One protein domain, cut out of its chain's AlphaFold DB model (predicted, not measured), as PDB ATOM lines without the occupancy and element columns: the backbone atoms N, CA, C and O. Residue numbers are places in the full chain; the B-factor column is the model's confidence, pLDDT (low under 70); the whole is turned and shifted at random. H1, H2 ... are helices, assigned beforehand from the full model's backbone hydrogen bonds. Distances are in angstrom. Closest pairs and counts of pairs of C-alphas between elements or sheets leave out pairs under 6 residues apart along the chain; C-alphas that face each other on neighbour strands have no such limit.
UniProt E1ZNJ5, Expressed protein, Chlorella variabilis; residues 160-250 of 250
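This is residues 160 to 250 of the 250 residues of the protein "Expressed protein" of Chlorella variabilis (UniProt E1ZNJ5). A compact body of five helices, H1 to H5, has a long tail of which residues 232 to 250 stick out and hold one short helix, H6. In the body H1 and H4 run the same way at a small angle with the short H3 packed on H1, while H2 and H5 cross steeply. The printed part has 91 residues, with six named helices in order from H1 to H6 and no named strand; its class is all helix. The whole is loose, with a radius of gyration of the C-alphas of 17.3 A, and elongated, spanning 62 by 32 by 20 A, with the tail adding to its length.

H1, residues 161 to 174, touches H3, residues 191 to 194; their closest C-alphas, of Ala 167 and Leu 194, are 5.1 A apart. H1 also touches H4, residues 196 to 206, at a shallow tilt of 18 degrees, the same way, with the C-alphas of Ala 167 and Ala 196 closest at 5.7 A. H2, residues 180 to 189, touches H5, residues 212 to 221, at a steep tilt of 55 degrees, the same way; the closest C-alphas, of Met 186 and Gln 220, are 4.6 A apart. H6, residues 240 to 246, touches no helix. Every O i to N i+4 pair is within hydrogen-bond range in H1, H2, H4 and H6, against 5 of 6 in H5; H3 is too short for such a pair.

H1 begins at C-alpha 161 (1.902, 101.738, 104.021) and is 20.3 A long. H2 is 14.4 A, H4 15.1 A and H5 14.6 A long. H6 ends at C-alpha 246 (-7.071, 115.038, 147.282).

The C-alphas farthest apart, of Glu 181 and Ile 250, are 62.4 A apart. The printed part has no cut, and the link from H5 to H6, 18 residues, is long. The pLDDT is under 70 at residues 223 to 239 and 249 to 250.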
ATOM      1  N   THR A 160      -1.218 102.554 107.714       88.12
ATOM      2  CA  THR A 160      -1.064 102.762 106.267       88.12
ATOM      3  C   THR A 160       0.348 102.369 105.811       88.12
ATOM      4  O   THR A 160       1.283 102.365 106.621       88.12
ATOM      5  N   PRO A 161       0.562 102.050 104.521       86.31
ATOM      6  CA  PRO A 161       1.902 101.738 104.021       86.31
ATOM      7  C   PRO A 161       2.893 102.904 104.189       86.31
ATOM      8  O   PRO A 161       4.092 102.682 104.345       86.31
ATOM      9  N   GLU A 162       2.419 104.148 104.203       88.25
ATOM     10  CA  GLU A 162       3.213 105.350 104.475       88.25
ATOM     11  C   GLU A 162       3.674 105.380 105.933       88.25
ATOM     12  O   GLU A 162       4.864 105.541 106.192       88.25
ATOM     13  N   GLN A 163       2.759 105.124 106.874       90.19
ATOM     14  CA  GLN A 163       3.083 105.026 108.299       90.19
ATOM     15  C   GLN A 163       4.079 103.898 108.572       90.19
ATOM     16  O   GLN A 163       5.001 104.071 109.364       90.19
ATOM     17  N   LEU A 164       3.950 102.767 107.873       89.31
ATOM     18  CA  LEU A 164       4.919 101.679 107.964       89.31
ATOM     19  C   LEU A 164       6.319 102.125 107.513       89.31
ATOM     20  O   LEU A 164       7.309 101.808 108.171       89.31
ATOM     21  N   ARG A 165       6.427 102.873 106.406       89.38
ATOM     22  CA  ARG A 165       7.724 103.401 105.943       89.38
ATOM     23  C   ARG A 165       8.333 104.356 106.965       89.38
ATOM     24  O   ARG A 165       9.531 104.271 107.226       89.38
ATOM     25  N   GLU A 166       7.525 105.233 107.551       90.75
ATOM     26  CA  GLU A 166       7.972 106.165 108.590       90.75
ATOM     27  C   GLU A 166       8.425 105.445 109.863       90.75
ATOM     28  O   GLU A 166       9.476 105.787 110.410       90.75
ATOM     29  N   ALA A 167       7.682 104.422 110.291       90.31
ATOM     30  CA  ALA A 167       8.022 103.554 111.414       90.31
ATOM     31  C   ALA A 167       9.366 102.849 111.195       90.31
ATOM     32  O   ALA A 167      10.267 102.955 112.024       90.31
ATOM     33  N   VAL A 168       9.558 102.209 110.040       90.50
ATOM     34  CA  VAL A 168      10.829 101.550 109.702       90.50
ATOM     35  C   VAL A 168      11.977 102.561 109.644       90.50
ATOM     36  O   VAL A 168      13.062 102.298 110.161       90.50
ATOM     37  N   ALA A 169      11.747 103.746 109.074       90.62
ATOM     38  CA  ALA A 169      12.741 104.816 109.064       90.62
ATOM     39  C   ALA A 169      13.041 105.360 110.472       90.62
ATOM     40  O   ALA A 169      14.126 105.890 110.703       90.62
ATOM     41  N   ALA A 170      12.096 105.291 111.414       91.19
ATOM     42  CA  ALA A 170      12.333 105.635 112.814       91.19
ATOM     43  C   ALA A 170      13.231 104.592 113.488       91.19
ATOM     44  O   ALA A 170      14.229 104.973 114.091       91.19
ATOM     45  N   VAL A 171      12.962 103.298 113.288       90.88
ATOM     46  CA  VAL A 171      13.823 102.215 113.794       90.88
ATOM     47  C   VAL A 171      15.250 102.358 113.250       90.88
ATOM     48  O   VAL A 171      16.210 102.323 114.013       90.88
ATOM     49  N   GLN A 172      15.405 102.624 111.951       90.81
ATOM     50  CA  GLN A 172      16.719 102.847 111.328       90.81
ATOM     51  C   GLN A 172      17.477 104.049 111.904       90.81
ATOM     52  O   GLN A 172      18.701 104.031 111.974       90.81
ATOM     53  N   ARG A 173      16.765 105.101 112.328       90.69
ATOM     54  CA  ARG A 173      17.382 106.271 112.970       90.69
ATOM     55  C   ARG A 173      17.898 105.960 114.373       90.69
ATOM     56  O   ARG A 173      18.930 106.500 114.757       90.69
ATOM     57  N   GLU A 174      17.200 105.105 115.116       89.38
ATOM     58  CA  GLU A 174      17.616 104.699 116.464       89.38
ATOM     59  C   GLU A 174      18.761 103.669 116.442       89.38
ATOM     60  O   GLU A 174      19.595 103.652 117.352       89.38
ATOM     61  N   PHE A 175      18.849 102.867 115.373       89.88
ATOM     62  CA  PHE A 175      19.895 101.862 115.154       89.88
ATOM     63  C   PHE A 175      20.673 102.116 113.848       89.88
ATOM     64  O   PHE A 175      20.542 101.345 112.897       89.88
ATOM     65  N   PRO A 176      21.504 103.175 113.777       87.94
ATOM     66  CA  PRO A 176      22.233 103.525 112.553       87.94
ATOM     67  C   PRO A 176      23.291 102.486 112.150       87.94
ATOM     68  O   PRO A 176      23.638 102.397 110.975       87.94
ATOM     69  N   ASP A 177      23.790 101.707 113.112       88.25
ATOM     70  CA  ASP A 177      24.834 100.698 112.897       88.25
ATOM     71  C   ASP A 177      24.269  99.324 112.491       88.25
ATOM     72  O   ASP A 177      25.037  98.416 112.179       88.25
ATOM     73  N   ALA A 178      22.944  99.147 112.521       88.50
ATOM     74  CA  ALA A 178      22.308  97.872 112.208       88.50
ATOM     75  C   ALA A 178      22.247  97.648 110.692       88.50
ATOM     76  O   ALA A 178      21.825  98.525 109.931       88.50
ATOM     77  N   SER A 179      22.630  96.450 110.245       90.88
ATOM     78  CA  SER A 179      22.432  96.058 108.851       90.88
ATOM     79  C   SER A 179      20.942  95.852 108.542       90.88
ATOM     80  O   SER A 179      20.097  95.750 109.435       90.88
ATOM     81  N   GLN A 180      20.588  95.775 107.257       88.31
ATOM     82  CA  GLN A 180      19.207  95.472 106.870       88.31
ATOM     83  C   GLN A 180      18.758  94.093 107.386       88.31
ATOM     84  O   GLN A 180      17.604  93.951 107.781       88.31
ATOM     85  N   GLU A 181      19.665  93.114 107.417       89.88
ATOM     86  CA  GLU A 181      19.399  91.769 107.942       89.88
ATOM     87  C   GLU A 181      19.183  91.798 109.461       89.88
ATOM     88  O   GLU A 181      18.256  91.166 109.964       89.88
ATOM     89  N   ASP A 182      19.970  92.601 110.185       90.31
ATOM     90  CA  ASP A 182      19.814  92.779 111.632       90.31
ATOM     91  C   ASP A 182      18.459  93.394 111.984       90.31
ATOM     92  O   ASP A 182      17.774  92.921 112.892       90.31
ATOM     93  N   LEU A 183      18.057  94.434 111.248       89.44
ATOM     94  CA  LEU A 183      16.760  95.086 111.417       89.44
ATOM     95  C   LEU A 183      15.611  94.131 111.114       89.44
ATOM     96  O   LEU A 183      14.595  94.142 111.806       89.44
ATOM     97  N   GLU A 184      15.768  93.312 110.081       91.00
ATOM     98  CA  GLU A 184      14.783  92.309 109.724       91.00
ATOM     99  C   GLU A 184      14.625  91.260 110.835       91.00
ATOM    100  O   GLU A 184      13.505  91.014 111.281       91.00
ATOM    101  N   ALA A 185      15.728  90.720 111.360       89.44
ATOM    102  CA  ALA A 185      15.708  89.771 112.473       89.44
ATOM    103  C   ALA A 185      15.084  90.371 113.749       89.44
ATOM    104  O   ALA A 185      14.287  89.718 114.429       89.44
ATOM    105  N   MET A 186      15.395  91.637 114.051       89.56
ATOM    106  CA  MET A 186      14.801  92.358 115.180       89.56
ATOM    107  C   MET A 186      13.289  92.523 115.025       89.56
ATOM    108  O   MET A 186      12.545  92.269 115.968       89.56
ATOM    109  N   LEU A 187      12.820  92.941 113.847       89.50
ATOM    110  CA  LEU A 187      11.399  93.188 113.599       89.50
ATOM    111  C   LEU A 187      10.588  91.894 113.497       89.50
ATOM    112  O   LEU A 187       9.444  91.867 113.951       89.50
ATOM    113  N   ALA A 188      11.180  90.824 112.962       88.06
ATOM    114  CA  ALA A 188      10.573  89.496 112.947       88.06
ATOM    115  C   ALA A 188      10.281  88.989 114.367       88.06
ATOM    116  O   ALA A 188       9.236  88.390 114.614       88.06
ATOM    117  N   THR A 189      11.193  89.272 115.298       86.94
ATOM    118  CA  THR A 189      11.092  88.860 116.704       86.94
ATOM    119  C   THR A 189      10.194  89.805 117.505       86.94
ATOM    120  O   THR A 189       9.366  89.362 118.297       86.94
ATOM    121  N   ASN A 190      10.321  91.114 117.268       87.56
ATOM    122  CA  ASN A 190       9.703  92.176 118.055       87.56
ATOM    123  C   ASN A 190       9.017  93.216 117.150       87.56
ATOM    124  O   ASN A 190       9.494  94.337 116.958       87.56
ATOM    125  N   ALA A 191       7.841  92.869 116.622       87.69
ATOM    126  CA  ALA A 191       7.056  93.758 115.755       87.69
ATOM    127  C   ALA A 191       6.544  95.034 116.463       87.69
ATOM    128  O   ALA A 191       6.169  96.001 115.801       87.69
ATOM    129  N   THR A 192       6.561  95.072 117.802       86.31
ATOM    130  CA  THR A 192       6.199  96.251 118.610       86.31
ATOM    131  C   THR A 192       7.148  97.434 118.406       86.31
ATOM    132  O   THR A 192       6.753  98.572 118.640       86.31
ATOM    133  N   LEU A 193       8.371  97.195 117.919       87.12
ATOM    134  CA  LEU A 193       9.351  98.244 117.615       87.12
ATOM    135  C   LEU A 193       8.896  99.185 116.488       87.12
ATOM    136  O   LEU A 193       9.431 100.284 116.359       87.12
ATOM    137  N   LEU A 194       7.912  98.775 115.680       87.25
ATOM    138  CA  LEU A 194       7.319  99.621 114.639       87.25
ATOM    139  C   LEU A 194       6.479 100.769 115.217       87.25
ATOM    140  O   LEU A 194       6.146 101.710 114.497       87.25
ATOM    141  N   ASP A 195       6.169 100.744 116.510       87.00
ATOM    142  CA  ASP A 195       5.600 101.896 117.190       87.00
ATOM    143  C   ASP A 195       6.705 102.887 117.581       87.00
ATOM    144  O   ASP A 195       7.370 102.759 118.612       87.00
ATOM    145  N   ALA A 196       6.892 103.909 116.743       81.75
ATOM    146  CA  ALA A 196       7.933 104.917 116.920       81.75
ATOM    147  C   ALA A 196       7.829 105.692 118.249       81.75
ATOM    148  O   ALA A 196       8.854 106.128 118.778       81.75
ATOM    149  N   ALA A 197       6.617 105.884 118.785       81.56
ATOM    150  CA  ALA A 197       6.428 106.604 120.043       81.56
ATOM    151  C   ALA A 197       6.926 105.760 121.222       81.56
ATOM    152  O   ALA A 197       7.718 106.234 122.040       81.56
ATOM    153  N   ASN A 198       6.525 104.488 121.250       82.56
ATOM    154  CA  ASN A 198       6.972 103.539 122.264       82.56
ATOM    155  C   ASN A 198       8.472 103.256 122.157       82.56
ATOM    156  O   ASN A 198       9.156 103.234 123.180       82.56
ATOM    157  N   LEU A 199       9.002 103.116 120.938       85.44
ATOM    158  CA  LEU A 199      10.428 102.904 120.713       85.44
ATOM    159  C   LEU A 199      11.260 104.029 121.328       85.44
ATOM    160  O   LEU A 199      12.191 103.752 122.077       85.44
ATOM    161  N   ARG A 200      10.909 105.295 121.068       84.38
ATOM    162  CA  ARG A 200      11.660 106.434 121.612       84.38
ATOM    163  C   ARG A 200      11.639 106.452 123.138       84.38
ATOM    164  O   ARG A 200      12.699 106.551 123.747       84.38
ATOM    165  N   GLY A 201      10.461 106.292 123.744       83.06
ATOM    166  CA  GLY A 201      10.341 106.236 125.204       83.06
ATOM    167  C   GLY A 201      11.166 105.099 125.814       83.06
ATOM    168  O   GLY A 201      11.772 105.256 126.872       83.06
ATOM    169  N   CYS A 202      11.268 103.968 125.116       82.75
ATOM    170  CA  CYS A 202      12.069 102.835 125.567       82.75
ATOM    171  C   CYS A 202      13.569 103.047 125.372       82.75
ATOM    172  O   CYS A 202      14.346 102.664 126.242       82.75
ATOM    173  N   MET A 203      13.989 103.702 124.291       84.88
ATOM    174  CA  MET A 203      15.393 104.068 124.086       84.88
ATOM    175  C   MET A 203      15.863 105.099 125.119       84.88
ATOM    176  O   MET A 203      16.972 104.979 125.635       84.88
ATOM    177  N   GLU A 204      15.017 106.064 125.482       84.94
ATOM    178  CA  GLU A 204      15.287 107.003 126.579       84.94
ATOM    179  C   GLU A 204      15.365 106.272 127.927       84.94
ATOM    180  O   GLU A 204      16.300 106.476 128.704       84.94
ATOM    181  N   GLY A 205      14.419 105.362 128.176       82.81
ATOM    182  CA  GLY A 205      14.360 104.574 129.401       82.81
ATOM    183  C   GLY A 205      15.520 103.592 129.563       82.81
ATOM    184  O   GLY A 205      16.003 103.424 130.672       82.81
ATOM    185  N   VAL A 206      16.004 102.953 128.498       84.75
ATOM    186  CA  VAL A 206      17.029 101.893 128.582       84.75
ATOM    187  C   VAL A 206      18.427 102.394 128.226       84.75
ATOM    188  O   VAL A 206      19.416 101.765 128.602       84.75
ATOM    189  N   GLY A 207      18.546 103.562 127.589       81.31
ATOM    190  CA  GLY A 207      19.825 104.123 127.148       81.31
ATOM    191  C   GLY A 207      20.844 104.379 128.264       81.31
ATOM    192  O   GLY A 207      22.030 104.521 127.979       81.31
ATOM    193  N   HIS A 208      20.416 104.404 129.531       84.25
ATOM    194  CA  HIS A 208      21.314 104.491 130.687       84.25
ATOM    195  C   HIS A 208      21.812 103.127 131.201       84.25
ATOM    196  O   HIS A 208      22.786 103.084 131.948       84.25
ATOM    197  N   LEU A 209      21.153 102.024 130.825       86.31
ATOM    198  CA  LEU A 209      21.465 100.666 131.284       86.31
ATOM    199  C   LEU A 209      22.260  99.869 130.253       86.31
ATOM    200  O   LEU A 209      23.167  99.128 130.623       86.31
ATOM    201  N   LEU A 210      21.902  99.997 128.974       87.81
ATOM    202  CA  LEU A 210      22.471  99.200 127.891       87.81
ATOM    203  C   LEU A 210      22.999 100.096 126.779       87.81
ATOM    204  O   LEU A 210      22.410 101.123 126.437       87.81
ATOM    205  N   THR A 211      24.093  99.666 126.159       87.88
ATOM    206  CA  THR A 211      24.540 100.276 124.907       87.88
ATOM    207  C   THR A 211      23.612  99.862 123.763       87.88
ATOM    208  O   THR A 211      22.983  98.802 123.799       87.88
ATOM    209  N   ARG A 212      23.555 100.668 122.694       85.81
ATOM    210  CA  ARG A 212      22.723 100.360 121.516       85.81
ATOM    211  C   ARG A 212      23.037  98.990 120.904       85.81
ATOM    212  O   ARG A 212      22.117  98.287 120.508       85.81
ATOM    213  N   GLN A 213      24.308  98.581 120.886       85.12
ATOM    214  CA  GLN A 213      24.716  97.263 120.383       85.12
ATOM    215  C   GLN A 213      24.222  96.110 121.262       85.12
ATOM    216  O   GLN A 213      23.776  95.089 120.742       85.12
ATOM    217  N   GLN A 214      24.269  96.267 122.588       87.50
ATOM    218  CA  GLN A 214      23.730  95.265 123.514       87.50
ATOM    219  C   GLN A 214      22.218  95.128 123.349       87.50
ATOM    220  O   GLN A 214      21.697  94.017 123.335       87.50
ATOM    221  N   LEU A 215      21.530  96.257 123.174       86.25
ATOM    222  CA  LEU A 215      20.088  96.302 122.970       86.25
ATOM    223  C   LEU A 215      19.690  95.661 121.630       86.25
ATOM    224  O   LEU A 215      18.756  94.869 121.591       86.25
ATOM    225  N   MET A 216      20.451  95.913 120.563       86.00
ATOM    226  CA  MET A 216      20.286  95.241 119.270       86.00
ATOM    227  C   MET A 216      20.430  93.717 119.404       86.00
ATOM    228  O   MET A 216      19.538  92.980 118.989       86.00
ATOM    229  N   CYS A 217      21.500  93.240 120.051       84.81
ATOM    230  CA  CYS A 217      21.707  91.805 120.274       84.81
ATOM    231  C   CYS A 217      20.568  91.185 121.095       84.81
ATOM    232  O   CYS A 217      20.108  90.093 120.768       84.81
ATOM    233  N   ALA A 218      20.095  91.875 122.136       85.50
ATOM    234  CA  ALA A 218      18.981  91.405 122.956       85.50
ATOM    235  C   ALA A 218      17.685  91.286 122.136       85.50
ATOM    236  O   ALA A 218      17.019  90.255 122.195       85.50
ATOM    237  N   LEU A 219      17.368  92.285 121.308       84.69
ATOM    238  CA  LEU A 219      16.143  92.299 120.500       84.69
ATOM    239  C   LEU A 219      16.109  91.274 119.369       84.69
ATOM    240  O   LEU A 219      15.023  90.926 118.910       84.69
ATOM    241  N   GLN A 220      17.270  90.810 118.913       84.25
ATOM    242  CA  GLN A 220      17.364  89.740 117.920       84.25
ATOM    243  C   GLN A 220      17.069  88.356 118.507       84.25
ATOM    244  O   GLN A 220      16.606  87.478 117.786       84.25
ATOM    245  N   HIS A 221      17.370  88.143 119.790       79.06
ATOM    246  CA  HIS A 221      17.351  86.808 120.395       79.06
ATOM    247  C   HIS A 221      16.192  86.604 121.368       79.06
ATOM    248  O   HIS A 221      15.784  85.464 121.586       79.06
ATOM    249  N   ASP A 222      15.673  87.678 121.964       74.94
ATOM    250  CA  ASP A 222      14.687  87.583 123.031       74.94
ATOM    251  C   ASP A 222      13.316  88.128 122.606       74.94
ATOM    252  O   ASP A 222      13.113  89.327 122.399       74.94
ATOM    253  N   VAL A 223      12.355  87.208 122.507       61.69
ATOM    254  CA  VAL A 223      10.929  87.482 122.252       61.69
ATOM    255  C   VAL A 223      10.251  88.076 123.496       61.69
ATOM    256  O   VAL A 223       9.202  88.715 123.404       61.69
ATOM    257  N   ALA A 224      10.823  87.853 124.684       60.19
ATOM    258  CA  ALA A 224      10.287  88.343 125.948       60.19
ATOM    259  C   ALA A 224      10.731  89.775 126.269       60.19
ATOM    260  O   ALA A 224      10.220  90.362 127.226       60.19
ATOM    261  N   PHE A 225      11.626  90.361 125.466       65.00
ATOM    262  CA  PHE A 225      12.053  91.752 125.600       65.00
ATOM    263  C   PHE A 225      10.963  92.705 125.083       65.00
ATOM    264  O   PHE A 225      11.115  93.436 124.107       65.00
ATOM    265  N   GLN A 226       9.809  92.674 125.746       64.12
ATOM    266  CA  GLN A 226       8.701  93.566 125.461       64.12
ATOM    267  C   GLN A 226       8.938  94.896 126.161       64.12
ATOM    268  O   GLN A 226       8.886  95.029 127.383       64.12
ATOM    269  N   PHE A 227       9.189  95.901 125.341       63.94
ATOM    270  CA  PHE A 227       9.261  97.289 125.737       63.94
ATOM    271  C   PHE A 227       7.874  97.812 126.106       63.94
ATOM    272  O   PHE A 227       7.115  98.271 125.255       63.94
ATOM    273  N   GLN A 228       7.529  97.725 127.387       64.12
ATOM    274  CA  GLN A 228       6.377  98.428 127.928       64.12
ATOM    275  C   GLN A 228       6.884  99.696 128.610       64.12
ATOM    276  O   GLN A 228       7.555  99.629 129.641       64.12
ATOM    277  N   VAL A 229       6.606 100.858 128.011       60.66
ATOM    278  CA  VAL A 229       6.905 102.149 128.639       60.66
ATOM    279  C   VAL A 229       6.144 102.183 129.967       60.66
ATOM    280  O   VAL A 229       4.917 102.192 129.982       60.66
ATOM    281  N   LEU A 230       6.863 102.186 131.092       61.66
ATOM    282  CA  LEU A 230       6.276 102.180 132.439       61.66
ATOM    283  C   LEU A 230       5.665 103.538 132.846       61.66
ATOM    284  O   LEU A 230       5.479 103.791 134.038       61.66
ATOM    285  N   GLN A 231       5.354 104.419 131.890       58.88
ATOM    286  CA  GLN A 231       4.683 105.691 132.170       58.88
ATOM    287  C   GLN A 231       3.346 105.414 132.866       58.88
ATOM    288  O   GLN A 231       2.518 104.662 132.353       58.88
ATOM    289  N   GLY A 232       3.162 105.970 134.067       56.78
ATOM    290  CA  GLY A 232       1.970 105.743 134.889       56.78
ATOM    291  C   GLY A 232       1.949 104.427 135.684       56.78
ATOM    292  O   GLY A 232       1.034 104.211 136.472       56.78
ATOM    293  N   GLN A 233       2.953 103.552 135.536       59.66
ATOM    294  CA  GLN A 233       3.149 102.393 136.426       59.66
ATOM    295  C   GLN A 233       4.207 102.640 137.504       59.66
ATOM    296  O   GLN A 233       4.390 101.814 138.406       59.66
ATOM    297  N   SER A 234       4.895 103.784 137.452       55.31
ATOM    298  CA  SER A 234       5.755 104.205 138.546       55.31
ATOM    299  C   SER A 234       4.894 104.407 139.797       55.31
ATOM    300  O   SER A 234       3.870 105.094 139.798       55.31
ATOM    301  N   ARG A 235       5.274 103.735 140.885       48.66
ATOM    302  CA  ARG A 235       4.560 103.751 142.164       48.66
ATOM    303  C   ARG A 235       4.698 105.150 142.791       48.66
ATOM    304  O   ARG A 235       5.528 105.350 143.667       48.66
ATOM    305  N   GLY A 236       3.935 106.127 142.304       60.88
ATOM    306  CA  GLY A 236       4.072 107.535 142.685       60.88
ATOM    307  C   GLY A 236       3.529 108.545 141.670       60.88
ATOM    308  O   GLY A 236       3.118 109.624 142.090       60.88
ATOM    309  N   GLU A 237       3.441 108.199 140.383       55.06
ATOM    310  CA  GLU A 237       2.716 109.006 139.391       55.06
ATOM    311  C   GLU A 237       1.216 108.774 139.570       55.06
ATOM    312  O   GLU A 237       0.593 107.948 138.913       55.06
ATOM    313  N   ARG A 238       0.632 109.456 140.556       62.22
ATOM    314  CA  ARG A 238      -0.823 109.539 140.669       62.22
ATOM    315  C   ARG A 238      -1.307 110.531 139.623       62.22
ATOM    316  O   ARG A 238      -0.746 111.624 139.537       62.22
ATOM    317  N   ASP A 239      -2.338 110.154 138.871       67.38
ATOM    318  CA  ASP A 239      -2.943 111.023 137.863       67.38
ATOM    319  C   ASP A 239      -3.213 112.418 138.436       67.38
ATOM    320  O   ASP A 239      -3.629 112.572 139.589       67.38
ATOM    321  N   ALA A 240      -2.980 113.452 137.625       70.00
ATOM    322  CA  ALA A 240      -3.192 114.842 138.031       70.00
ATOM    323  C   ALA A 240      -4.622 115.075 138.553       70.00
ATOM    324  O   ALA A 240      -4.833 115.871 139.468       70.00
ATOM    325  N   GLU A 241      -5.582 114.318 138.022       73.81
ATOM    326  CA  GLU A 241      -6.973 114.301 138.459       73.81
ATOM    327  C   GLU A 241      -7.114 113.754 139.894       73.81
ATOM    328  O   GLU A 241      -7.719 114.405 140.746       73.81
ATOM    329  N   TYR A 242      -6.434 112.650 140.223       72.88
ATOM    330  CA  TYR A 242      -6.376 112.100 141.583       72.88
ATOM    331  C   TYR A 242      -5.735 113.082 142.576       72.88
ATOM    332  O   TYR A 242      -6.208 113.245 143.704       72.88
ATOM    333  N   LEU A 243      -4.644 113.747 142.178       78.25
ATOM    334  CA  LEU A 243      -4.009 114.764 143.018       78.25
ATOM    335  C   LEU A 243      -4.949 115.955 143.237       78.25
ATOM    336  O   LEU A 243      -5.046 116.449 144.357       78.25
ATOM    337  N   SER A 244      -5.684 116.378 142.207       80.94
ATOM    338  CA  SER A 244      -6.636 117.486 142.316       80.94
ATOM    339  C   SER A 244      -7.815 117.185 143.248       80.94
ATOM    340  O   SER A 244      -8.239 118.073 143.990       80.94
ATOM    341  N   ASP A 245      -8.283 115.934 143.298       78.88
ATOM    342  CA  ASP A 245      -9.356 115.514 144.205       78.88
ATOM    343  C   ASP A 245      -8.887 115.398 145.664       78.88
ATOM    344  O   ASP A 245      -9.644 115.716 146.579       78.88
ATOM    345  N   MET A 246      -7.622 115.030 145.917       74.69
ATOM    346  CA  MET A 246      -7.071 115.038 147.282       74.69
ATOM    347  C   MET A 246      -6.985 116.439 147.897       74.69
ATOM    348  O   MET A 246      -7.072 116.574 149.117       74.69
ATOM    349  N   TYR A 247      -6.761 117.468 147.080       81.88
ATOM    350  CA  TYR A 247      -6.595 118.846 147.549       81.88
ATOM    351  C   TYR A 247      -7.865 119.686 147.408       81.88
ATOM    352  O   TYR A 247      -7.807 120.904 147.585       81.88
ATOM    353  N   ARG A 248      -9.015 119.068 147.117       71.81
ATOM    354  CA  ARG A 248     -10.291 119.781 147.103       71.81
ATOM    355  C   ARG A 248     -10.683 120.134 148.544       71.81
ATOM    356  O   ARG A 248     -10.898 119.221 149.342       71.81
ATOM    357  N   PRO A 249     -10.754 121.425 148.915       66.75
ATOM    358  CA  PRO A 249     -11.253 121.802 150.229       66.75
ATOM    359  C   PRO A 249     -12.730 121.401 150.335       66.75
ATOM    360  O   PRO A 249     -13.498 121.628 149.397       66.75
ATOM    361  N   ILE A 250     -13.075 120.761 151.457       65.81
ATOM    362  CA  ILE A 250     -14.445 120.380 151.836       65.81
ATOM    363  C   ILE A 250     -15.281 121.640 152.069       65.81
ATOM    364  O   ILE A 250     -14.743 122.577 152.705       65.81
TER     365      ILE A 250